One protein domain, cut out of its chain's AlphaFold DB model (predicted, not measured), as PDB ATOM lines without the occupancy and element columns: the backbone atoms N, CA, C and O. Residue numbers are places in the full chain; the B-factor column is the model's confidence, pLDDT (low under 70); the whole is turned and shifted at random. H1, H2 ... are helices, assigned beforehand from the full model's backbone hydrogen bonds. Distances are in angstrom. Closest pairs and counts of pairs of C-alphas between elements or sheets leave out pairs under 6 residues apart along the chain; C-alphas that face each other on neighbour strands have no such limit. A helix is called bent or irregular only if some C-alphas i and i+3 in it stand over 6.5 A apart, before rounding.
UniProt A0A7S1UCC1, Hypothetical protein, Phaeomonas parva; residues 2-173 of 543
ATOM      1  N   ARG A   2     159.973 187.962 160.494       33.62
ATOM      2  CA  ARG A   2     161.026 186.990 160.908       33.62
ATOM      3  C   ARG A   2     161.850 187.423 162.136       33.62
ATOM      4  O   ARG A   2     162.141 186.599 162.987       33.62
ATOM      5  N   ALA A   3     162.154 188.717 162.272       32.50
ATOM      6  CA  ALA A   3     162.853 189.242 163.451       32.50
ATOM      7  C   ALA A   3     161.994 189.249 164.735       32.50
ATOM      8  O   ALA A   3     162.550 189.126 165.818       32.50
ATOM      9  N   SER A   4     160.657 189.337 164.629       33.00
ATOM     10  CA  SER A   4     159.772 189.270 165.805       33.00
ATOM     11  C   SER A   4     159.557 187.828 166.271       33.00
ATOM     12  O   SER A   4     159.566 187.583 167.463       33.00
ATOM     13  N   MET A   5     159.516 186.850 165.356       39.31
ATOM     14  CA  MET A   5     159.493 185.422 165.722       39.31
ATOM     15  C   MET A   5     160.792 184.943 166.404       39.31
ATOM     16  O   MET A   5     160.779 183.998 167.193       39.31
ATOM     17  N   LEU A   6     161.928 185.594 166.126       40.41
ATOM     18  CA  LEU A   6     163.203 185.314 166.799       40.41
ATOM     19  C   LEU A   6     163.300 185.966 168.189       40.41
ATOM     20  O   LEU A   6     163.985 185.432 169.058       40.41
ATOM     21  N   ALA A   7     162.589 187.073 168.424       40.59
ATOM     22  CA  ALA A   7     162.569 187.749 169.722       40.59
ATOM     23  C   ALA A   7     161.847 186.929 170.809       40.59
ATOM     24  O   ALA A   7     162.256 186.986 171.964       40.59
ATOM     25  N   ASP A   8     160.867 186.100 170.431       39.44
ATOM     26  CA  ASP A   8     160.091 185.276 171.375       39.44
ATOM     27  C   ASP A   8     160.703 183.883 171.628       39.44
ATOM     28  O   ASP A   8     160.437 183.236 172.643       39.44
ATOM     29  N   THR A   9     161.567 183.396 170.730       47.94
ATOM     30  CA  THR A   9     162.167 182.049 170.828       47.94
ATOM     31  C   THR A   9     163.482 182.025 171.604       47.94
ATOM     32  O   THR A   9     163.786 181.030 172.265       47.94
ATOM     33  N   VAL A  10     164.251 183.115 171.580       48.50
ATOM     34  CA  VAL A  10     165.527 183.220 172.308       48.50
ATOM     35  C   VAL A  10     165.333 183.236 173.838       48.50
ATOM     36  O   VAL A  10     166.019 182.463 174.506       48.50
ATOM     37  N   PRO A  11     164.381 183.992 174.430       53.31
ATOM     38  CA  PRO A  11     164.156 183.987 175.879       53.31
ATOM     39  C   PRO A  11     163.663 182.633 176.400       53.31
ATOM     40  O   PRO A  11     164.082 182.187 177.467       53.31
ATOM     41  N   ASN A  12     162.826 181.938 175.622       51.41
ATOM     42  CA  ASN A  12     162.317 180.615 175.983       51.41
ATOM     43  C   ASN A  12     163.411 179.538 175.949       51.41
ATOM     44  O   ASN A  12     163.429 178.663 176.811       51.41
ATOM     45  N   LYS A  13     164.370 179.626 175.020       45.81
ATOM     46  CA  LYS A  13     165.513 178.700 174.965       45.81
ATOM     47  C   LYS A  13     166.570 178.993 176.029       45.81
ATOM     48  O   LYS A  13     167.140 178.057 176.577       45.81
ATOM     49  N   VAL A  14     166.781 180.263 176.385       53.88
ATOM     50  CA  VAL A  14     167.618 180.639 177.540       53.88
ATOM     51  C   VAL A  14     167.012 180.093 178.832       53.88
ATOM     52  O   VAL A  14     167.719 179.434 179.588       53.88
ATOM     53  N   ARG A  15     165.692 180.230 179.024       54.91
ATOM     54  CA  ARG A  15     164.981 179.595 180.146       54.91
ATOM     55  C   ARG A  15     165.095 178.073 180.139       54.91
ATOM     56  O   ARG A  15     165.219 177.487 181.202       54.91
ATOM     57  N   GLN A  16     165.089 177.412 178.980       51.72
ATOM     58  CA  GLN A  16     165.290 175.958 178.910       51.72
ATOM     59  C   GLN A  16     166.710 175.538 179.307       51.72
ATOM     60  O   GLN A  16     166.860 174.544 180.011       51.72
ATOM     61  N   VAL A  17     167.742 176.296 178.922       53.09
ATOM     62  CA  VAL A  17     169.134 176.035 179.338       53.09
ATOM     63  C   VAL A  17     169.333 176.338 180.823       53.09
ATOM     64  O   VAL A  17     169.986 175.566 181.519       53.09
ATOM     65  N   GLU A  18     168.735 177.412 181.340       54.75
ATOM     66  CA  GLU A  18     168.764 177.752 182.768       54.75
ATOM     67  C   GLU A  18     167.983 176.740 183.614       54.75
ATOM     68  O   GLU A  18     168.459 176.346 184.675       54.75
ATOM     69  N   ASN A  19     166.843 176.245 183.123       57.81
ATOM     70  CA  ASN A  19     166.066 175.192 183.776       57.81
ATOM     71  C   ASN A  19     166.764 173.830 183.697       57.81
ATOM     72  O   ASN A  19     166.711 173.077 184.659       57.81
ATOM     73  N   ALA A  20     167.455 173.511 182.599       49.56
ATOM     74  CA  ALA A  20     168.278 172.306 182.510       49.56
ATOM     75  C   ALA A  20     169.491 172.394 183.450       49.56
ATOM     76  O   ALA A  20     169.805 171.431 184.140       49.56
ATOM     77  N   ALA A  21     170.135 173.561 183.545       55.44
ATOM     78  CA  ALA A  21     171.232 173.797 184.478       55.44
ATOM     79  C   ALA A  21     170.766 173.802 185.945       55.44
ATOM     80  O   ALA A  21     171.491 173.310 186.809       55.44
ATOM     81  N   SER A  22     169.567 174.321 186.241       55.41
ATOM     82  CA  SER A  22     168.990 174.283 187.588       55.41
ATOM     83  C   SER A  22     168.558 172.867 187.955       55.41
ATOM     84  O   SER A  22     168.967 172.393 189.003       55.41
ATOM     85  N   PHE A  23     167.869 172.147 187.064       51.84
ATOM     86  CA  PHE A  23     167.488 170.743 187.237       51.84
ATOM     87  C   PHE A  23     168.710 169.841 187.454       51.84
ATOM     88  O   PHE A  23     168.706 169.007 188.358       51.84
ATOM     89  N   MET A  24     169.794 170.070 186.704       49.91
ATOM     90  CA  MET A  24     171.072 169.395 186.932       49.91
ATOM     91  C   MET A  24     171.656 169.772 188.299       49.91
ATOM     92  O   MET A  24     171.982 168.873 189.056       49.91
ATOM     93  N   ARG A  25     171.685 171.045 188.718       55.28
ATOM     94  CA  ARG A  25     172.124 171.405 190.088       55.28
ATOM     95  C   ARG A  25     171.290 170.740 191.188       55.28
ATOM     96  O   ARG A  25     171.859 170.305 192.186       55.28
ATOM     97  N   THR A  26     169.974 170.619 191.014       53.31
ATOM     98  CA  THR A  26     169.088 169.989 192.007       53.31
ATOM     99  C   THR A  26     169.319 168.481 192.107       53.31
ATOM    100  O   THR A  26     169.300 167.935 193.205       53.31
ATOM    101  N   ILE A  27     169.600 167.806 190.986       46.09
ATOM    102  CA  ILE A  27     169.977 166.382 190.973       46.09
ATOM    103  C   ILE A  27     171.402 166.181 191.534       46.09
ATOM    104  O   ILE A  27     171.661 165.208 192.245       46.09
ATOM    105  N   TYR A  28     172.318 167.114 191.261       52.22
ATOM    106  CA  TYR A  28     173.759 166.989 191.516       52.22
ATOM    107  C   TYR A  28     174.177 167.317 192.957       52.22
ATOM    108  O   TYR A  28     175.204 166.824 193.415       52.22
ATOM    109  N   ASN A  29     173.363 168.055 193.719       47.34
ATOM    110  CA  ASN A  29     173.638 168.358 195.131       47.34
ATOM    111  C   ASN A  29     173.497 167.147 196.082       47.34
ATOM    112  O   ASN A  29     173.618 167.312 197.293       47.34
ATOM    113  N   SER A  30     173.257 165.933 195.567       42.56
ATOM    114  CA  SER A  30     173.053 164.730 196.390       42.56
ATOM    115  C   SER A  30     174.016 163.559 196.128       42.56
ATOM    116  O   SER A  30     173.945 162.574 196.863       42.56
ATOM    117  N   LYS A  31     174.936 163.615 195.142       55.91
ATOM    118  CA  LYS A  31     175.860 162.492 194.849       55.91
ATOM    119  C   LYS A  31     177.243 162.905 194.329       55.91
ATOM    120  O   LYS A  31     177.403 163.892 193.623       55.91
ATOM    121  N   VAL A  32     178.242 162.073 194.648       53.50
ATOM    122  CA  VAL A  32     179.626 162.153 194.152       53.50
ATOM    123  C   VAL A  32     179.658 161.845 192.650       53.50
ATOM    124  O   VAL A  32     179.303 160.746 192.236       53.50
ATOM    125  N   LEU A  33     180.097 162.813 191.842       57.09
ATOM    126  CA  LEU A  33     180.116 162.702 190.377       57.09
ATOM    127  C   LEU A  33     181.140 161.700 189.853       57.09
ATOM    128  O   LEU A  33     182.285 161.684 190.322       57.09
ATOM    129  N   SER A  34     180.754 160.952 188.813       69.25
ATOM    130  CA  SER A  34     181.692 160.147 188.035       69.25
ATOM    131  C   SER A  34     182.621 161.041 187.186       69.25
ATOM    132  O   SER A  34     182.268 162.175 186.843       69.25
ATOM    133  N   PRO A  35     183.824 160.567 186.810       57.38
ATOM    134  CA  PRO A  35     184.792 161.364 186.048       57.38
ATOM    135  C   PRO A  35     184.263 161.887 184.703       57.38
ATOM    136  O   PRO A  35     184.647 162.970 184.273       57.38
ATOM    137  N   VAL A  36     183.362 161.141 184.057       58.50
ATOM    138  CA  VAL A  36     182.789 161.508 182.752       58.50
ATOM    139  C   VAL A  36     181.752 162.624 182.896       58.50
ATOM    140  O   VAL A  36     181.700 163.529 182.067       58.50
ATOM    141  N   GLU A  37     180.974 162.608 183.978       62.47
ATOM    142  CA  GLU A  37     179.998 163.659 184.292       62.47
ATOM    143  C   GLU A  37     180.694 164.978 184.662       62.47
ATOM    144  O   GLU A  37     180.231 166.041 184.250       62.47
ATOM    145  N   ARG A  38     181.857 164.924 185.335       60.00
ATOM    146  CA  ARG A  38     182.684 166.120 185.606       60.00
ATOM    147  C   ARG A  38     183.274 166.733 184.341       60.00
ATOM    148  O   ARG A  38     183.259 167.952 184.192       60.00
ATOM    149  N   ASP A  39     183.778 165.916 183.420       62.88
ATOM    150  CA  ASP A  39     184.303 166.412 182.141       62.88
ATOM    151  C   ASP A  39     183.206 167.094 181.311       62.88
ATOM    152  O   ASP A  39     183.442 168.107 180.645       62.88
ATOM    153  N   LEU A  40     181.982 166.570 181.383       60.75
ATOM    154  CA  LEU A  40     180.828 167.145 180.709       60.75
ATOM    155  C   LEU A  40     180.368 168.455 181.368       60.75
ATOM    156  O   LEU A  40     180.088 169.427 180.664       60.75
ATOM    157  N   GLU A  41     180.374 168.525 182.701       74.62
ATOM    158  CA  GLU A  41     180.118 169.759 183.450       74.62
ATOM    159  C   GLU A  41     181.123 170.860 183.074       74.62
ATOM    160  O   GLU A  41     180.724 171.987 182.780       74.62
ATOM    161  N   ILE A  42     182.416 170.529 182.977       68.12
ATOM    162  CA  ILE A  42     183.473 171.467 182.565       68.12
ATOM    163  C   ILE A  42     183.241 171.967 181.132       68.12
ATOM    164  O   ILE A  42     183.398 173.162 180.859       68.12
ATOM    165  N   LYS A  43     182.834 171.089 180.207       65.38
ATOM    166  CA  LYS A  43     182.502 171.476 178.825       65.38
ATOM    167  C   LYS A  43     181.274 172.392 178.766       65.38
ATOM    168  O   LYS A  43     181.307 173.393 178.051       65.38
ATOM    169  N   ILE A  44     180.229 172.103 179.545       71.44
ATOM    170  CA  ILE A  44     179.002 172.914 179.615       71.44
ATOM    171  C   ILE A  44     179.290 174.283 180.248       71.44
ATOM    172  O   ILE A  44     178.869 175.307 179.710       71.44
ATOM    173  N   GLN A  45     180.067 174.333 181.333       66.06
ATOM    174  CA  GLN A  45     180.499 175.588 181.953       66.06
ATOM    175  C   GLN A  45     181.395 176.402 181.007       66.06
ATOM    176  O   GLN A  45     181.219 177.615 180.877       66.06
ATOM    177  N   GLY A  46     182.305 175.748 180.280       71.00
ATOM    178  CA  GLY A  46     183.136 176.380 179.255       71.00
ATOM    179  C   GLY A  46     182.311 176.984 178.113       71.00
ATOM    180  O   GLY A  46     182.562 178.121 177.708       71.00
ATOM    181  N   ALA A  47     181.288 176.267 177.642       59.53
ATOM    182  CA  ALA A  47     180.358 176.749 176.624       59.53
ATOM    183  C   ALA A  47     179.500 177.921 177.136       59.53
ATOM    184  O   ALA A  47     179.362 178.921 176.434       59.53
ATOM    185  N   ALA A  48     178.997 177.858 178.373       59.06
ATOM    186  CA  ALA A  48     178.226 178.938 178.995       59.06
ATOM    187  C   ALA A  48     179.060 180.222 179.176       59.06
ATOM    188  O   ALA A  48     178.596 181.321 178.863       59.06
ATOM    189  N   VAL A  49     180.325 180.096 179.597       63.47
ATOM    190  CA  VAL A  49     181.258 181.229 179.708       63.47
ATOM    191  C   VAL A  49     181.588 181.807 178.328       63.47
ATOM    192  O   VAL A  49     181.592 183.029 178.169       63.47
ATOM    193  N   ALA A  50     181.817 180.964 177.317       56.03
ATOM    194  CA  ALA A  50     182.045 181.419 175.944       56.03
ATOM    195  C   ALA A  50     180.824 182.162 175.373       56.03
ATOM    196  O   ALA A  50     180.991 183.205 174.743       56.03
ATOM    197  N   TYR A  51     179.611 181.682 175.660       53.41
ATOM    198  CA  TYR A  51     178.357 182.301 175.224       53.41
ATOM    199  C   TYR A  51     178.085 183.633 175.939       53.41
ATOM    200  O   TYR A  51     177.675 184.601 175.301       53.41
ATOM    201  N   SER A  52     178.387 183.729 177.242       54.31
ATOM    202  CA  SER A  52     178.267 184.982 178.007       54.31
ATOM    203  C   SER A  52     179.203 186.078 177.484       54.31
ATOM    204  O   SER A  52     178.766 187.204 177.275       54.31
ATOM    205  N   LYS A  53     180.453 185.730 177.143       51.12
ATOM    206  CA  LYS A  53     181.410 186.665 176.528       51.12
ATOM    207  C   LYS A  53     181.001 187.085 175.115       51.12
ATOM    208  O   LYS A  53     181.247 188.217 174.722       51.12
ATOM    209  N   PHE A  54     180.350 186.197 174.362       52.09
ATOM    210  CA  PHE A  54     179.834 186.509 173.025       52.09
ATOM    211  C   PHE A  54     178.632 187.466 173.053       52.09
ATOM    212  O   PHE A  54     178.489 188.295 172.148       52.09
ATOM    213  N   LYS A  55     177.793 187.374 174.097       49.72
ATOM    214  CA  LYS A  55     176.624 188.241 174.323       49.72
ATOM    215  C   LYS A  55     177.019 189.708 174.533       49.72
ATOM    216  O   LYS A  55     176.292 190.593 174.088       49.72
ATOM    217  N   ASP A  56     178.184 189.948 175.130       48.28
ATOM    218  CA  ASP A  56     178.680 191.297 175.416       48.28
ATOM    219  C   ASP A  56     179.391 191.955 174.215       48.28
ATOM    220  O   ASP A  56     179.500 193.179 174.159       48.28
ATOM    221  N   GLU A  57     179.833 191.177 173.216       48.59
ATOM    222  CA  GLU A  57     180.727 191.673 172.154       48.59
ATOM    223  C   GLU A  57     180.121 191.765 170.738       48.59
ATOM    224  O   GLU A  57     180.800 192.258 169.836       48.59
ATOM    225  N   SER A  58     178.868 191.362 170.476       44.31
ATOM    226  CA  SER A  58     178.379 191.280 169.081       44.31
ATOM    227  C   SER A  58     176.987 191.871 168.800       44.31
ATOM    228  O   SER A  58     175.953 191.211 168.867       44.31
ATOM    229  N   ARG A  59     176.973 193.123 168.312       43.69
ATOM    230  CA  ARG A  59     176.018 193.550 167.275       43.69
ATOM    231  C   ARG A  59     176.625 193.158 165.923       43.69
ATOM    232  O   ARG A  59     177.654 193.706 165.546       43.69
ATOM    233  N   ILE A  60     175.926 192.293 165.185       54.09
ATOM    234  CA  ILE A  60     176.168 191.914 163.776       54.09
ATOM    235  C   ILE A  60     177.236 190.806 163.587       54.09
ATOM    236  O   ILE A  60     178.415 191.096 163.430       54.09
ATOM    237  N   ILE A  61     176.802 189.534 163.550       42.03
ATOM    238  CA  ILE A  61     176.978 188.542 162.452       42.03
ATOM    239  C   ILE A  61     176.330 187.188 162.853       42.03
ATOM    240  O   ILE A  61     176.333 186.790 164.010       42.03
ATOM    241  N   VAL A  62     175.740 186.552 161.834       45.44
ATOM    242  CA  VAL A  62     174.901 185.341 161.694       45.44
ATOM    243  C   VAL A  62     174.992 184.234 162.785       45.44
ATOM    244  O   VAL A  62     176.053 183.637 162.947       45.44
ATOM    245  N   PRO A  63     173.861 183.860 163.435       48.41
ATOM    246  CA  PRO A  63     173.763 182.786 164.447       48.41
ATOM    247  C   PRO A  63     174.017 181.344 163.959       48.41
ATOM    248  O   PRO A  63     174.259 180.454 164.769       48.41
ATOM    249  N   GLU A  64     173.951 181.085 162.652       48.31
ATOM    250  CA  GLU A  64     173.890 179.725 162.084       48.31
ATOM    251  C   GLU A  64     175.173 178.898 162.280       48.31
ATOM    252  O   GLU A  64     175.108 177.676 162.389       48.31
ATOM    253  N   THR A  65     176.346 179.531 162.385       52.84
ATOM    254  CA  THR A  65     177.626 178.819 162.556       52.84
ATOM    255  C   THR A  65     177.874 178.358 163.990       52.84
ATOM    256  O   THR A  65     178.468 177.303 164.192       52.84
ATOM    257  N   VAL A  66     177.403 179.108 164.991       52.78
ATOM    258  CA  VAL A  66     177.509 178.710 166.407       52.78
ATOM    259  C   VAL A  66     176.507 177.597 166.718       52.78
ATOM    260  O   VAL A  66     176.859 176.629 167.388       52.78
ATOM    261  N   ASP A  67     175.302 177.682 166.149       47.78
ATOM    262  CA  ASP A  67     174.274 176.641 166.248       47.78
ATOM    263  C   ASP A  67     174.732 175.311 165.619       47.78
ATOM    264  O   ASP A  67     174.483 174.249 166.189       47.78
ATOM    265  N   ALA A  68     175.441 175.352 164.484       50.53
ATOM    266  CA  ALA A  68     175.988 174.155 163.840       50.53
ATOM    267  C   ALA A  68     177.118 173.501 164.661       50.53
ATOM    268  O   ALA A  68     177.155 172.281 164.800       50.53
ATOM    269  N   VAL A  69     178.010 174.304 165.256       51.00
ATOM    270  CA  VAL A  69     179.136 173.808 166.073       51.00
ATOM    271  C   VAL A  69     178.666 173.234 167.417       51.00
ATOM    272  O   VAL A  69     179.209 172.230 167.883       51.00
ATOM    273  N   MET A  70     177.641 173.835 168.030       51.75
ATOM    274  CA  MET A  70     177.052 173.340 169.280       51.75
ATOM    275  C   MET A  70     176.272 172.037 169.069       51.75
ATOM    276  O   MET A  70     176.382 171.128 169.892       51.75
ATOM    277  N   ARG A  71     175.535 171.904 167.953       54.94
ATOM    278  CA  ARG A  71     174.830 170.655 167.607       54.94
ATOM    279  C   ARG A  71     175.796 169.507 167.305       54.94
ATOM    280  O   ARG A  71     175.641 168.451 167.896       54.94
ATOM    281  N   ALA A  72     176.828 169.739 166.493       53.81
ATOM    282  CA  ALA A  72     177.711 168.676 165.998       53.81
ATOM    283  C   ALA A  72     178.724 168.108 167.016       53.81
ATOM    284  O   ALA A  72     179.489 167.213 166.672       53.81
ATOM    285  N   SER A  73     178.823 168.657 168.234       58.53
ATOM    286  CA  SER A  73     179.834 168.196 169.206       58.53
ATOM    287  C   SER A  73     179.317 167.951 170.614       58.53
ATOM    288  O   SER A  73     179.846 167.085 171.297       58.53
ATOM    289  N   VAL A  74     178.302 168.688 171.075       60.09
ATOM    290  CA  VAL A  74     177.817 168.555 172.457       60.09
ATOM    291  C   VAL A  74     176.556 167.702 172.523       60.09
ATOM    292  O   VAL A  74     176.419 166.902 173.442       60.09
ATOM    293  N   PHE A  75     175.652 167.841 171.551       56.97
ATOM    294  CA  PHE A  75     174.400 167.080 171.538       56.97
ATOM    295  C   PHE A  75     174.606 165.621 171.123       56.97
ATOM    296  O   PHE A  75     174.065 164.744 171.787       56.97
ATOM    297  N   ASP A  76     175.462 165.354 170.135       61.00
ATOM    298  CA  ASP A  76     175.782 163.981 169.717       61.00
ATOM    299  C   ASP A  76     176.523 163.202 170.824       61.00
ATOM    300  O   ASP A  76     176.221 162.037 171.083       61.00
ATOM    301  N   ASP A  77     177.442 163.864 171.542       65.25
ATOM    302  CA  ASP A  77     178.140 163.286 172.701       65.25
ATOM    303  C   ASP A  77     177.167 163.010 173.867       65.25
ATOM    304  O   ASP A  77     177.305 162.010 174.573       65.25
ATOM    305  N   LEU A  78     176.172 163.882 174.072       60.38
ATOM    306  CA  LEU A  78     175.125 163.730 175.090       60.38
ATOM    307  C   LEU A  78     174.151 162.591 174.766       60.38
ATOM    308  O   LEU A  78     173.751 161.861 175.673       60.38
ATOM    309  N   GLU A  79     173.779 162.426 173.499       65.81
ATOM    310  CA  GLU A  79     172.868 161.374 173.042       65.81
ATOM    311  C   GLU A  79     173.542 159.990 173.091       65.81
ATOM    312  O   GLU A  79     172.941 159.019 173.568       65.81
ATOM    313  N   ASP A  80     174.833 159.910 172.738       68.25
ATOM    314  CA  ASP A  80     175.660 158.709 172.926       68.25
ATOM    315  C   ASP A  80     175.826 158.360 174.420       68.25
ATOM    316  O   ASP A  80     175.755 157.184 174.802       68.25
ATOM    317  N   LEU A  81     176.017 159.359 175.294       68.56
ATOM    318  CA  LEU A  81     176.155 159.146 176.739       68.56
ATOM    319  C   LEU A  81     174.833 158.705 177.385       68.56
ATOM    320  O   LEU A  81     174.819 157.760 178.176       68.56
ATOM    321  N   ALA A  82     173.716 159.338 177.013       68.44
ATOM    322  CA  ALA A  82     172.381 158.969 177.477       68.44
ATOM    323  C   ALA A  82     172.023 157.535 177.061       68.44
ATOM    324  O   ALA A  82     171.519 156.761 177.878       68.44
ATOM    325  N   SER A  83     172.373 157.142 175.834       71.50
ATOM    326  CA  SER A  83     172.163 155.785 175.320       71.50
ATOM    327  C   SER A  83     173.005 154.739 176.066       71.50
ATOM    328  O   SER A  83     172.512 153.657 176.395       71.50
ATOM    329  N   ARG A  84     174.266 155.062 176.400       69.38
ATOM    330  CA  ARG A  84     175.145 154.193 177.207       69.38
ATOM    331  C   ARG A  84     174.664 154.054 178.649       69.38
ATOM    332  O   ARG A  84     174.652 152.941 179.175       69.38
ATOM    333  N   ASN A  85     174.228 155.150 179.265       70.12
ATOM    334  CA  ASN A  85     173.730 155.150 180.639       70.12
ATOM    335  C   ASN A  85     172.382 154.422 180.751       70.12
ATOM    336  O   ASN A  85     172.199 153.634 181.677       70.12
ATOM    337  N   ALA A  86     171.478 154.580 179.778       71.25
ATOM    338  CA  ALA A  86     170.224 153.825 179.720       71.25
ATOM    339  C   ALA A  86     170.465 152.305 179.625       71.25
ATOM    340  O   ALA A  86     169.806 151.523 180.313       71.25
ATOM    341  N   LEU A  87     171.460 151.881 178.838       66.31
ATOM    342  CA  LEU A  87     171.893 150.480 178.750       66.31
ATOM    343  C   LEU A  87     172.512 149.967 180.059       66.31
ATOM    344  O   LEU A  87     172.256 148.827 180.447       66.31
ATOM    345  N   HIS A  88     173.304 150.791 180.749       67.44
ATOM    346  CA  HIS A  88     173.935 150.422 182.019       67.44
ATOM    347  C   HIS A  88     172.900 150.234 183.139       67.44
ATOM    348  O   HIS A  88     172.927 149.227 183.848       67.44
ATOM    349  N   VAL A  89     171.922 151.141 183.233       70.94
ATOM    350  CA  VAL A  89     170.818 151.063 184.208       70.94
ATOM    351  C   VAL A  89     169.946 149.823 183.971       70.94
ATOM    352  O   VAL A  89     169.558 149.143 184.920       70.94
ATOM    353  N   GLN A  90     169.691 149.449 182.711       65.94
ATOM    354  CA  GLN A  90     168.955 148.218 182.388       65.94
ATOM    355  C   GLN A  90     169.735 146.930 182.718       65.94
ATOM    356  O   GLN A  90     169.130 145.885 182.978       65.94
ATOM    357  N   LEU A  91     171.071 146.982 182.725       61.03
ATOM    358  CA  LEU A  91     171.935 145.842 183.049       61.03
ATOM    359  C   LEU A  91     172.041 145.576 184.559       61.03
ATOM    360  O   LEU A  91     172.173 144.411 184.947       61.03
ATOM    361  N   GLU A  92     171.946 146.612 185.398       67.44
ATOM    362  CA  GLU A  92     172.015 146.492 186.865       67.44
ATOM    363  C   GLU A  92     170.734 145.919 187.495       67.44
ATOM    364  O   GLU A  92     170.799 145.244 188.519       67.44
ATOM    365  N   GLN A  93     169.569 146.079 186.859       68.69
ATOM    366  CA  GLN A  93     168.276 145.650 187.421       68.69
ATOM    367  C   GLN A  93     167.923 144.156 187.214       68.69
ATOM    368  O   GLN A  93     166.849 143.706 187.616       68.69
ATOM    369  N   CYS A  94     168.790 143.337 186.602       49.84
ATOM    370  CA  CYS A  94     168.472 141.936 186.266       49.84
ATOM    371  C   CYS A  94     169.159 140.897 187.186       49.84
ATOM    372  O   CYS A  94     170.387 140.819 187.220       49.84
ATOM    373  N   ARG A  95     168.366 140.019 187.836       54.94
ATOM    374  CA  ARG A  95     168.815 138.890 188.693       54.94
ATOM    375  C   ARG A  95     169.755 137.878 187.979       54.94
ATOM    376  O   ARG A  95     169.616 137.671 186.769       54.94
ATOM    377  N   PRO A  96     170.648 137.167 188.710       60.06
ATOM    378  CA  PRO A  96     171.854 136.523 188.153       60.06
ATOM    379  C   PRO A  96     171.633 135.361 187.165       60.06
ATOM    380  O   PRO A  96     172.420 135.178 186.239       60.06
ATOM    381  N   SER A  97     170.560 134.575 187.288       55.06
ATOM    382  CA  SER A  97     170.413 133.317 186.529       55.06
ATOM    383  C   SER A  97     169.900 133.479 185.086       55.06
ATOM    384  O   SER A  97     170.155 132.621 184.242       55.06
ATOM    385  N   ARG A  98     169.258 134.608 184.734       61.16
ATOM    386  CA  ARG A  98     168.857 134.945 183.343       61.16
ATOM    387  C   ARG A  98     169.832 135.908 182.636       61.16
ATOM    388  O   ARG A  98     169.630 136.237 181.463       61.16
ATOM    389  N   GLN A  99     170.913 136.333 183.303       67.69
ATOM    390  CA  GLN A  99     171.830 137.375 182.811       67.69
ATOM    391  C   GLN A  99     172.640 136.975 181.573       67.69
ATOM    392  O   GLN A  99     172.891 137.820 180.717       67.69
ATOM    393  N   ARG A 100     173.059 135.712 181.427       77.19
ATOM    394  CA  ARG A 100     174.045 135.356 180.386       77.19
ATOM    395  C   ARG A 100     173.479 135.445 178.962       77.19
ATOM    396  O   ARG A 100     174.182 135.895 178.061       77.19
ATOM    397  N   ARG A 101     172.208 135.068 178.755       81.50
ATOM    398  CA  ARG A 101     171.534 135.191 177.444       81.50
ATOM    399  C   ARG A 101     171.176 136.645 177.120       81.50
ATOM    400  O   ARG A 101     171.484 137.100 176.022       81.50
ATOM    401  N   ARG A 102     170.639 137.402 178.086       81.56
ATOM    402  CA  ARG A 102     170.313 138.829 177.898       81.56
ATOM    403  C   ARG A 102     171.551 139.695 177.655       81.56
ATOM    404  O   ARG A 102     171.520 140.534 176.766       81.56
ATOM    405  N   ARG A 103     172.670 139.446 178.348       81.25
ATOM    406  CA  ARG A 103     173.943 140.154 178.098       81.25
ATOM    407  C   ARG A 103     174.477 139.905 176.688       81.25
ATOM    408  O   ARG A 103     174.947 140.844 176.057       81.25
ATOM    409  N   LYS A 104     174.369 138.676 176.166       87.69
ATOM    410  CA  LYS A 104     174.752 138.374 174.774       87.69
ATOM    411  C   LYS A 104     173.862 139.107 173.764       87.69
ATOM    412  O   LYS A 104     174.389 139.677 172.817       87.69
ATOM    413  N   GLN A 105     172.547 139.149 173.997       91.12
ATOM    414  CA  GLN A 105     171.607 139.880 173.137       91.12
ATOM    415  C   GLN A 105     171.848 141.396 173.172       91.12
ATOM    416  O   GLN A 105     171.958 142.017 172.121       91.12
ATOM    417  N   LEU A 106     172.022 141.989 174.357       88.44
ATOM    418  CA  LEU A 106     172.317 143.419 174.498       88.44
ATOM    419  C   LEU A 106     173.681 143.788 173.900       88.44
ATOM    420  O   LEU A 106     173.791 144.808 173.230       88.44
ATOM    421  N   ALA A 107     174.700 142.938 174.053       88.19
ATOM    422  CA  ALA A 107     175.993 143.143 173.399       88.19
ATOM    423  C   ALA A 107     175.881 143.081 171.866       88.19
ATOM    424  O   ALA A 107     176.550 143.842 171.169       88.19
ATOM    425  N   GLN A 108     175.025 142.208 171.328       94.38
ATOM    426  CA  GLN A 108     174.766 142.130 169.890       94.38
ATOM    427  C   GLN A 108     174.023 143.374 169.377       94.38
ATOM    428  O   GLN A 108     174.401 143.915 168.339       94.38
ATOM    429  N   ILE A 109     173.033 143.872 170.126       94.00
ATOM    430  CA  ILE A 109     172.310 145.115 169.807       94.00
ATOM    431  C   ILE A 109     173.257 146.320 169.862       94.00
ATOM    432  O   ILE A 109     173.290 147.113 168.925       94.00
ATOM    433  N   ALA A 110     174.094 146.424 170.899       90.12
ATOM    434  CA  ALA A 110     175.070 147.503 171.034       90.12
ATOM    435  C   ALA A 110     176.104 147.494 169.897       90.12
ATOM    436  O   ALA A 110     176.432 148.547 169.355       90.12
ATOM    437  N   ARG A 111     176.578 146.308 169.479       92.81
ATOM    438  CA  ARG A 111     177.458 146.175 168.306       92.81
ATOM    439  C   ARG A 111     176.759 146.641 167.036       92.81
ATOM    440  O   ARG A 111     177.351 147.404 166.282       92.81
ATOM    441  N   ARG A 112     175.508 146.231 166.810       95.81
ATOM    442  CA  ARG A 112     174.730 146.663 165.641       95.81
ATOM    443  C   ARG A 112     174.550 148.185 165.614       95.81
ATOM    444  O   ARG A 112     174.847 148.795 164.595       95.81
ATOM    445  N   HIS A 113     174.178 148.793 166.740       92.88
ATOM    446  CA  HIS A 113     174.035 150.247 166.855       92.88
ATOM    447  C   HIS A 113     175.363 150.986 166.617       92.88
ATOM    448  O   HIS A 113     175.406 152.006 165.932       92.88
ATOM    449  N   PHE A 114     176.475 150.450 167.129       94.38
ATOM    450  CA  PHE A 114     177.810 150.993 166.869       94.38
ATOM    451  C   PHE A 114     178.187 150.934 165.380       94.38
ATOM    452  O   PHE A 114     178.711 151.905 164.838       94.38
ATOM    453  N   TYR A 115     177.902 149.826 164.690       95.38
ATOM    454  CA  TYR A 115     178.149 149.741 163.248       95.38
ATOM    455  C   TYR A 115     177.240 150.677 162.448       95.38
ATOM    456  O   TYR A 115     177.728 151.344 161.541       95.38
ATOM    457  N   GLU A 116     175.957 150.788 162.797       95.88
ATOM    458  CA  GLU A 116     175.016 151.689 162.117       95.88
ATOM    459  C   GLU A 116     175.409 153.167 162.292       95.88
ATOM    460  O   GLU A 116     175.420 153.922 161.319       95.88
ATOM    461  N   THR A 117     175.813 153.582 163.497       92.88
ATOM    462  CA  THR A 117     176.316 154.946 163.761       92.88
ATOM    463  C   THR A 117     177.643 155.220 163.057       92.88
ATOM    464  O   THR A 117     177.810 156.288 162.464       92.88
ATOM    465  N   LYS A 118     178.570 154.253 163.044       95.56
ATOM    466  CA  LYS A 118     179.821 154.361 162.283       95.56
ATOM    467  C   LYS A 118     179.552 154.534 160.785       95.56
ATOM    468  O   LYS A 118     180.127 155.432 160.178       95.56
ATOM    469  N   LEU A 119     178.638 153.744 160.214       96.81
ATOM    470  CA  LEU A 119     178.282 153.822 158.795       96.81
ATOM    471  C   LEU A 119     177.642 155.177 158.442       96.81
ATOM    472  O   LEU A 119     177.957 155.756 157.406       96.81
ATOM    473  N   ARG A 120     176.788 155.717 159.326       95.69
ATOM    474  CA  ARG A 120     176.207 157.063 159.166       95.69
ATOM    475  C   ARG A 120     177.274 158.157 159.189       95.69
ATOM    476  O   ARG A 120     177.238 159.041 158.340       95.69
ATOM    477  N   ARG A 121     178.250 158.076 160.103       92.69
ATOM    478  CA  ARG A 121     179.372 159.032 160.151       92.69
ATOM    479  C   ARG A 121     180.250 158.944 158.904       92.69
ATOM    480  O   ARG A 121     180.636 159.975 158.368       92.69
ATOM    481  N   GLU A 122     180.540 157.743 158.411       95.25
ATOM    482  CA  GLU A 122     181.303 157.563 157.167       95.25
ATOM    483  C   GLU A 122     180.551 158.127 155.950       95.25
ATOM    484  O   GLU A 122     181.160 158.806 155.122       95.25
ATOM    485  N   ALA A 123     179.228 157.937 155.877       95.75
ATOM    486  CA  ALA A 123     178.391 158.534 154.837       95.75
ATOM    487  C   ALA A 123     178.389 160.072 154.902       95.75
ATOM    488  O   ALA A 123     178.547 160.729 153.874       95.75
ATOM    489  N   GLN A 124     178.292 160.646 156.105       95.88
ATOM    490  CA  GLN A 124     178.337 162.094 156.310       95.88
ATOM    491  C   GLN A 124     179.703 162.686 155.931       95.88
ATOM    492  O   GLN A 124     179.764 163.694 155.232       95.88
ATOM    493  N   ILE A 125     180.809 162.035 156.310       95.00
ATOM    494  CA  ILE A 125     182.161 162.461 155.915       95.00
ATOM    495  C   ILE A 125     182.318 162.419 154.388       95.00
ATOM    496  O   ILE A 125     182.922 163.322 153.808       95.00
ATOM    497  N   ALA A 126     181.772 161.399 153.721       95.50
ATOM    498  CA  ALA A 126     181.806 161.309 152.263       95.50
ATOM    499  C   ALA A 126     180.998 162.439 151.592       95.50
ATOM    500  O   ALA A 126     181.432 162.989 150.579       95.50
ATOM    501  N   GLU A 127     179.852 162.822 152.158       96.38
ATOM    502  CA  GLU A 127     179.044 163.949 151.677       96.38
ATOM    503  C   GLU A 127     179.752 165.299 151.890       96.38
ATOM    504  O   GLU A 127     179.836 166.116 150.968       96.38
ATOM    505  N   GLU A 128     180.373 165.505 153.053       94.12
ATOM    506  CA  GLU A 128     181.191 166.690 153.330       94.12
ATOM    507  C   GLU A 128     182.390 166.798 152.377       94.12
ATOM    508  O   GLU A 128     182.701 167.885 151.883       94.12
ATOM    509  N   GLN A 129     183.045 165.676 152.059       95.06
ATOM    510  CA  GLN A 129     184.132 165.643 151.078       95.06
ATOM    511  C   GLN A 129     183.648 166.041 149.678       95.06
ATOM    512  O   GLN A 129     184.293 166.879 149.040       95.06
ATOM    513  N   ARG A 130     182.484 165.546 149.235       96.19
ATOM    514  CA  ARG A 130     181.871 165.955 147.956       96.19
ATOM    515  C   ARG A 130     181.581 167.453 147.919       96.19
ATOM    516  O   ARG A 130     181.911 168.113 146.934       96.19
ATOM    517  N   HIS A 131     181.052 168.025 149.001       94.56
ATOM    518  CA  HIS A 131     180.838 169.472 149.087       94.56
ATOM    519  C   HIS A 131     182.148 170.270 149.038       94.56
ATOM    520  O   HIS A 131     182.214 171.323 148.397       94.56
ATOM    521  N   VAL A 132     183.218 169.788 149.676       95.19
ATOM    522  CA  VAL A 132     184.535 170.437 149.598       95.19
ATOM    523  C   VAL A 132     185.076 170.410 148.167       95.19
ATOM    524  O   VAL A 132     185.591 171.431 147.699       95.19
ATOM    525  N   GLU A 133     184.948 169.288 147.463       95.56
ATOM    526  CA  GLU A 133     185.349 169.152 146.058       95.56
ATOM    527  C   GLU A 133     184.533 170.072 145.141       95.56
ATOM    528  O   GLU A 133     185.110 170.799 144.328       95.56
ATOM    529  N   GLU A 134     183.216 170.147 145.336       96.88
ATOM    530  CA  GLU A 134     182.330 171.043 144.590       96.88
ATOM    531  C   GLU A 134     182.706 172.519 144.806       96.88
ATOM    532  O   GLU A 134     182.857 173.292 143.852       96.88
ATOM    533  N   VAL A 135     182.970 172.924 146.053       95.94
ATOM    534  CA  VAL A 135     183.425 174.286 146.373       95.94
ATOM    535  C   VAL A 135     184.793 174.581 145.746       95.94
ATOM    536  O   VAL A 135     185.038 175.704 145.286       95.94
ATOM    537  N   GLN A 136     185.706 173.607 145.707       94.06
ATOM    538  CA  GLN A 136     186.996 173.764 145.033       94.06
ATOM    539  C   GLN A 136     186.832 173.902 143.516       94.06
ATOM    540  O   GLN A 136     187.452 174.794 142.923       94.06
ATOM    541  N   HIS A 137     185.952 173.106 142.909       95.31
ATOM    542  CA  HIS A 137     185.608 173.198 141.495       95.31
ATOM    543  C   HIS A 137     185.019 174.578 141.158       95.31
ATOM    544  O   HIS A 137     185.531 175.272 140.276       95.31
ATOM    545  N   LEU A 138     184.055 175.072 141.944       96.06
ATOM    546  CA  LEU A 138     183.476 176.415 141.789       96.06
ATOM    547  C   LEU A 138     184.509 177.543 141.958       96.06
ATOM    548  O   LEU A 138     184.447 178.581 141.293       96.06
ATOM    549  N   ARG A 139     185.500 177.373 142.841       93.94
ATOM    550  CA  ARG A 139     186.610 178.334 142.968       93.94
ATOM    551  C   ARG A 139     187.513 178.324 141.739       93.94
ATOM    552  O   ARG A 139     188.017 179.384 141.359       93.94
ATOM    553  N   HIS A 140     187.738 177.159 141.137       92.06
ATOM    554  CA  HIS A 140     188.540 177.028 139.926       92.06
ATOM    555  C   HIS A 140     187.836 177.652 138.713       92.06
ATOM    556  O   HIS A 140     188.433 178.489 138.031       92.06
ATOM    557  N   THR A 141     186.548 177.364 138.512       94.62
ATOM    558  CA  THR A 141     185.751 177.951 137.421       94.62
ATOM    559  C   THR A 141     185.655 179.472 137.545       94.62
ATOM    560  O   THR A 141     185.905 180.186 136.574       94.62
ATOM    561  N   ARG A 142     185.448 180.017 138.754       94.75
ATOM    562  CA  ARG A 142     185.485 181.477 138.991       94.75
ATOM    563  C   ARG A 142     186.843 182.107 138.672       94.75
ATOM    564  O   ARG A 142     186.900 183.251 138.221       94.75
ATOM    565  N   LYS A 143     187.957 181.405 138.914       93.19
ATOM    566  CA  LYS A 143     189.295 181.893 138.528       93.19
ATOM    567  C   LYS A 143     189.460 181.921 137.010       93.19
ATOM    568  O   LYS A 143     189.980 182.908 136.493       93.19
ATOM    569  N   GLN A 144     188.994 180.886 136.312       93.12
ATOM    570  CA  GLN A 144     189.012 180.837 134.848       93.12
ATOM    571  C   GLN A 144     188.133 181.934 134.235       93.12
ATOM    572  O   GLN A 144     188.601 182.649 133.352       93.12
ATOM    573  N   GLN A 145     186.926 182.157 134.765       95.25
ATOM    574  CA  GLN A 145     186.048 183.256 134.342       95.25
ATOM    575  C   GLN A 145     186.719 184.624 134.520       95.25
ATOM    576  O   GLN A 145     186.753 185.418 133.585       95.25
ATOM    577  N   LYS A 146     187.354 184.886 135.671       93.25
ATOM    578  CA  LYS A 146     188.093 186.143 135.887       93.25
ATOM    579  C   LYS A 146     189.273 186.317 134.929       93.25
ATOM    580  O   LYS A 146     189.554 187.439 134.510       93.25
ATOM    581  N   ALA A 147     189.975 185.235 134.590       89.38
ATOM    582  CA  ALA A 147     191.048 185.275 133.599       89.38
ATOM    583  C   ALA A 147     190.499 185.569 132.192       89.38
ATOM    584  O   ALA A 147     191.052 186.406 131.479       89.38
ATOM    585  N   TYR A 148     189.377 184.948 131.827       93.50
ATOM    586  CA  TYR A 148     188.679 185.209 130.572       93.50
ATOM    587  C   TYR A 148     188.184 186.661 130.478       93.50
ATOM    588  O   TYR A 148     188.468 187.341 129.495       93.50
ATOM    589  N   GLU A 149     187.550 187.192 131.527       93.62
ATOM    590  CA  GLU A 149     187.137 188.600 131.597       93.62
ATOM    591  C   GLU A 149     188.325 189.563 131.469       93.62
ATOM    592  O   GLU A 149     188.226 190.592 130.797       93.62
ATOM    593  N   ALA A 150     189.461 189.251 132.098       90.25
ATOM    594  CA  ALA A 150     190.671 190.061 131.978       90.25
ATOM    595  C   ALA A 150     191.201 190.079 130.534       90.25
ATOM    596  O   ALA A 150     191.543 191.151 130.026       90.25
ATOM    597  N   ASN A 151     191.198 188.925 129.859       90.06
ATOM    598  CA  ASN A 151     191.593 188.805 128.457       90.06
ATOM    599  C   ASN A 151     190.620 189.545 127.527       90.06
ATOM    600  O   ASN A 151     191.065 190.297 126.662       90.06
ATOM    601  N   MET A 152     189.306 189.430 127.751       89.62
ATOM    602  CA  MET A 152     188.282 190.179 127.008       89.62
ATOM    603  C   MET A 152     188.444 191.691 127.180       89.62
ATOM    604  O   MET A 152     188.424 192.438 126.204       89.62
ATOM    605  N   ARG A 153     188.703 192.174 128.404       91.19
ATOM    606  CA  ARG A 153     188.997 193.599 128.644       91.19
ATOM    607  C   ARG A 153     190.269 194.052 127.930       91.19
ATOM    608  O   ARG A 153     190.334 195.194 127.477       91.19
ATOM    609  N   GLN A 154     191.281 193.194 127.831       87.50
ATOM    610  CA  GLN A 154     192.500 193.498 127.084       87.50
ATOM    611  C   GLN A 154     192.239 193.546 125.571       87.50
ATOM    612  O   GLN A 154     192.681 194.497 124.926       87.50
ATOM    613  N   ALA A 155     191.463 192.602 125.033       86.62
ATOM    614  CA  ALA A 155     191.054 192.581 123.632       86.62
ATOM    615  C   ALA A 155     190.221 193.822 123.258       86.62
ATOM    616  O   ALA A 155     190.515 194.503 122.273       86.62
ATOM    617  N   LEU A 156     189.251 194.203 124.096       90.75
ATOM    618  CA  LEU A 156     188.460 195.422 123.904       90.75
ATOM    619  C   LEU A 156     189.336 196.680 123.915       90.75
ATOM    620  O   LEU A 156     189.160 197.562 123.077       90.75
ATOM    621  N   ARG A 157     190.335 196.754 124.806       89.94
ATOM    622  CA  ARG A 157     191.305 197.861 124.802       89.94
ATOM    623  C   ARG A 157     192.106 197.913 123.503       89.94
ATOM    624  O   ARG A 157     192.282 199.008 122.976       89.94
ATOM    625  N   SER A 158     192.553 196.777 122.962       84.12
ATOM    626  CA  SER A 158     193.242 196.766 121.664       84.12
ATOM    627  C   SER A 158     192.338 197.200 120.510       84.12
ATOM    628  O   SER A 158     192.792 197.960 119.660       84.12
ATOM    629  N   VAL A 159     191.055 196.820 120.510       88.44
ATOM    630  CA  VAL A 159     190.089 197.256 119.483       88.44
ATOM    631  C   VAL A 159     189.837 198.763 119.560       88.44
ATOM    632  O   VAL A 159     189.828 199.438 118.531       88.44
ATOM    633  N   VAL A 160     189.689 199.328 120.763       89.88
ATOM    634  CA  VAL A 160     189.530 200.782 120.947       89.88
ATOM    635  C   VAL A 160     190.769 201.538 120.460       89.88
ATOM    636  O   VAL A 160     190.633 202.534 119.751       89.88
ATOM    637  N   VAL A 161     191.972 201.048 120.782       87.19
ATOM    638  CA  VAL A 161     193.234 201.635 120.297       87.19
ATOM    639  C   VAL A 161     193.337 201.542 118.774       87.19
ATOM    640  O   VAL A 161     193.669 202.537 118.137       87.19
ATOM    641  N   ALA A 162     192.990 200.398 118.176       85.06
ATOM    642  CA  ALA A 162     192.992 200.219 116.724       85.06
ATOM    643  C   ALA A 162     191.991 201.156 116.029       85.06
ATOM    644  O   ALA A 162     192.331 201.806 115.043       85.06
ATOM    645  N   ARG A 163     190.778 201.311 116.577       89.38
ATOM    646  CA  ARG A 163     189.764 202.231 116.038       89.38
ATOM    647  C   ARG A 163     190.191 203.692 116.160       89.38
ATOM    648  O   ARG A 163     189.943 204.476 115.245       89.38
ATOM    649  N   TYR A 164     190.832 204.064 117.267       88.00
ATOM    650  CA  TYR A 164     191.402 205.399 117.435       88.00
ATOM    651  C   TYR A 164     192.531 205.649 116.426       88.00
ATOM    652  O   TYR A 164     192.514 206.674 115.752       88.00
ATOM    653  N   ALA A 165     193.442 204.686 116.246       84.00
ATOM    654  CA  ALA A 165     194.510 204.762 115.251       84.00
ATOM    655  C   ALA A 165     193.961 204.886 113.819       84.00
ATOM    656  O   ALA A 165     194.433 205.727 113.064       84.00
ATOM    657  N   ALA A 166     192.913 204.133 113.468       86.19
ATOM    658  CA  ALA A 166     192.264 204.217 112.159       86.19
ATOM    659  C   ALA A 166     191.595 205.582 111.913       86.19
ATOM    660  O   ALA A 166     191.716 206.148 110.826       86.19
ATOM    661  N   ARG A 167     190.922 206.156 112.925       89.69
ATOM    662  CA  ARG A 167     190.379 207.526 112.832       89.69
ATOM    663  C   ARG A 167     191.491 208.551 112.647       89.69
ATOM    664  O   ARG A 167     191.370 209.423 111.793       89.69
ATOM    665  N   LEU A 168     192.571 208.415 113.414       82.25
ATOM    666  CA  LEU A 168     193.718 209.310 113.333       82.25
ATOM    667  C   LEU A 168     194.372 209.233 111.946       82.25
ATOM    668  O   LEU A 168     194.619 210.265 111.326       82.25
ATOM    669  N   TRP A 169     194.544 208.024 111.406       82.50
ATOM    670  CA  TRP A 169     195.030 207.793 110.046       82.50
ATOM    671  C   TRP A 169     194.148 208.472 108.994       82.50
ATOM    672  O   TRP A 169     194.654 209.199 108.143       82.50
ATOM    673  N   LYS A 170     192.820 208.326 109.099       87.44
ATOM    674  CA  LYS A 170     191.870 208.984 108.188       87.44
ATOM    675  C   LYS A 170     191.982 210.513 108.246       87.44
ATOM    676  O   LYS A 170     191.966 211.160 107.206       87.44
ATOM    677  N   THR A 171     192.161 211.095 109.437       84.12
ATOM    678  CA  THR A 171     192.392 212.547 109.580       84.12
ATOM    679  C   THR A 171     193.757 212.995 109.061       84.12
ATOM    680  O   THR A 171     193.886 214.110 108.566       84.12
ATOM    681  N   MET A 172     194.778 212.137 109.141       77.94
ATOM    682  CA  MET A 172     196.101 212.429 108.592       77.94
ATOM    683  C   MET A 172     196.097 212.425 107.065       77.94
ATOM    684  O   MET A 172     196.678 213.325 106.468       77.94
ATOM    685  N   MET A 173     195.394 211.472 106.450       79.81
ATOM    686  CA  MET A 173     195.270 211.358 104.994       79.81
ATOM    687  C   MET A 173     194.454 212.489 104.350       79.81
ATOM    688  O   MET A 173     194.600 212.740 103.162       79.81
TER     689      MET A 173
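This is residues 2 to 173 of the 543 residues of the protein "Hypothetical protein" of Phaeomonas parva (UniProt A0A7S1UCC1). What shape does the domain have? One very long helix, H4, makes the length, and bent H3, running nearly straight, folds back loosely beside its first part. H1 and H2 lie loosely on the far side of H3 from H4, whose residues 118 to 173 stick out as a bare arm. How is it made up? The 172 printed residues include four named helices, H1 to H4 in order, and no named strand: all helix. The whole is extended, with a radius of gyration of the C-alphas of 30.8 A and spans of 114 by 44 by 29 A.

What is near H4, residues 96 to 173? H3, residues 64 to 92, was assigned as one helix by its hydrogen bonds but is bent, with C-alphas 72 and 75 6.6 A apart; its arms H3a, residues 64 to 72, and H3b, residues 75 to 92, stand at a shallow tilt of 22 degrees. H3b is close to H4 but not clearly touching, their closest C-alphas, Leu 91 and Arg 103, being 7.8 A apart; they run opposite ways at a shallow tilt of 7 degrees. Where are H1, residues 2 to 28, and H2, residues 35 to 57? They are near each other, with 5 pairs of C-alphas within 10 A, and both are apart from H4. Are the backbones helical? Every O i to N i+4 pair is within hydrogen-bond range in H3a and H3b, against 19 of 23 in H1, 17 of 19 in H2 and 71 of 74 in H4.

How long is H4? It runs 114.3 A to C-alpha 173 at (195.270, 211.358, 104.994); it is irregular, with C-alphas 97 and 100 7.4 A apart, and has a kink of 33 degrees near residue 103. And the others? H1 begins at C-alpha 2 (161.026, 186.990, 160.908) and is 38.7 A long, H2 33.6 A, H3a 12.3 A and H3b 25.8 A.

Is it unbroken? The printed part has no cut; the link H3 to H4 is tight and the other two are short. Where is confidence low? Mean pLDDT is 70.9 over the printed part but 48 in H1.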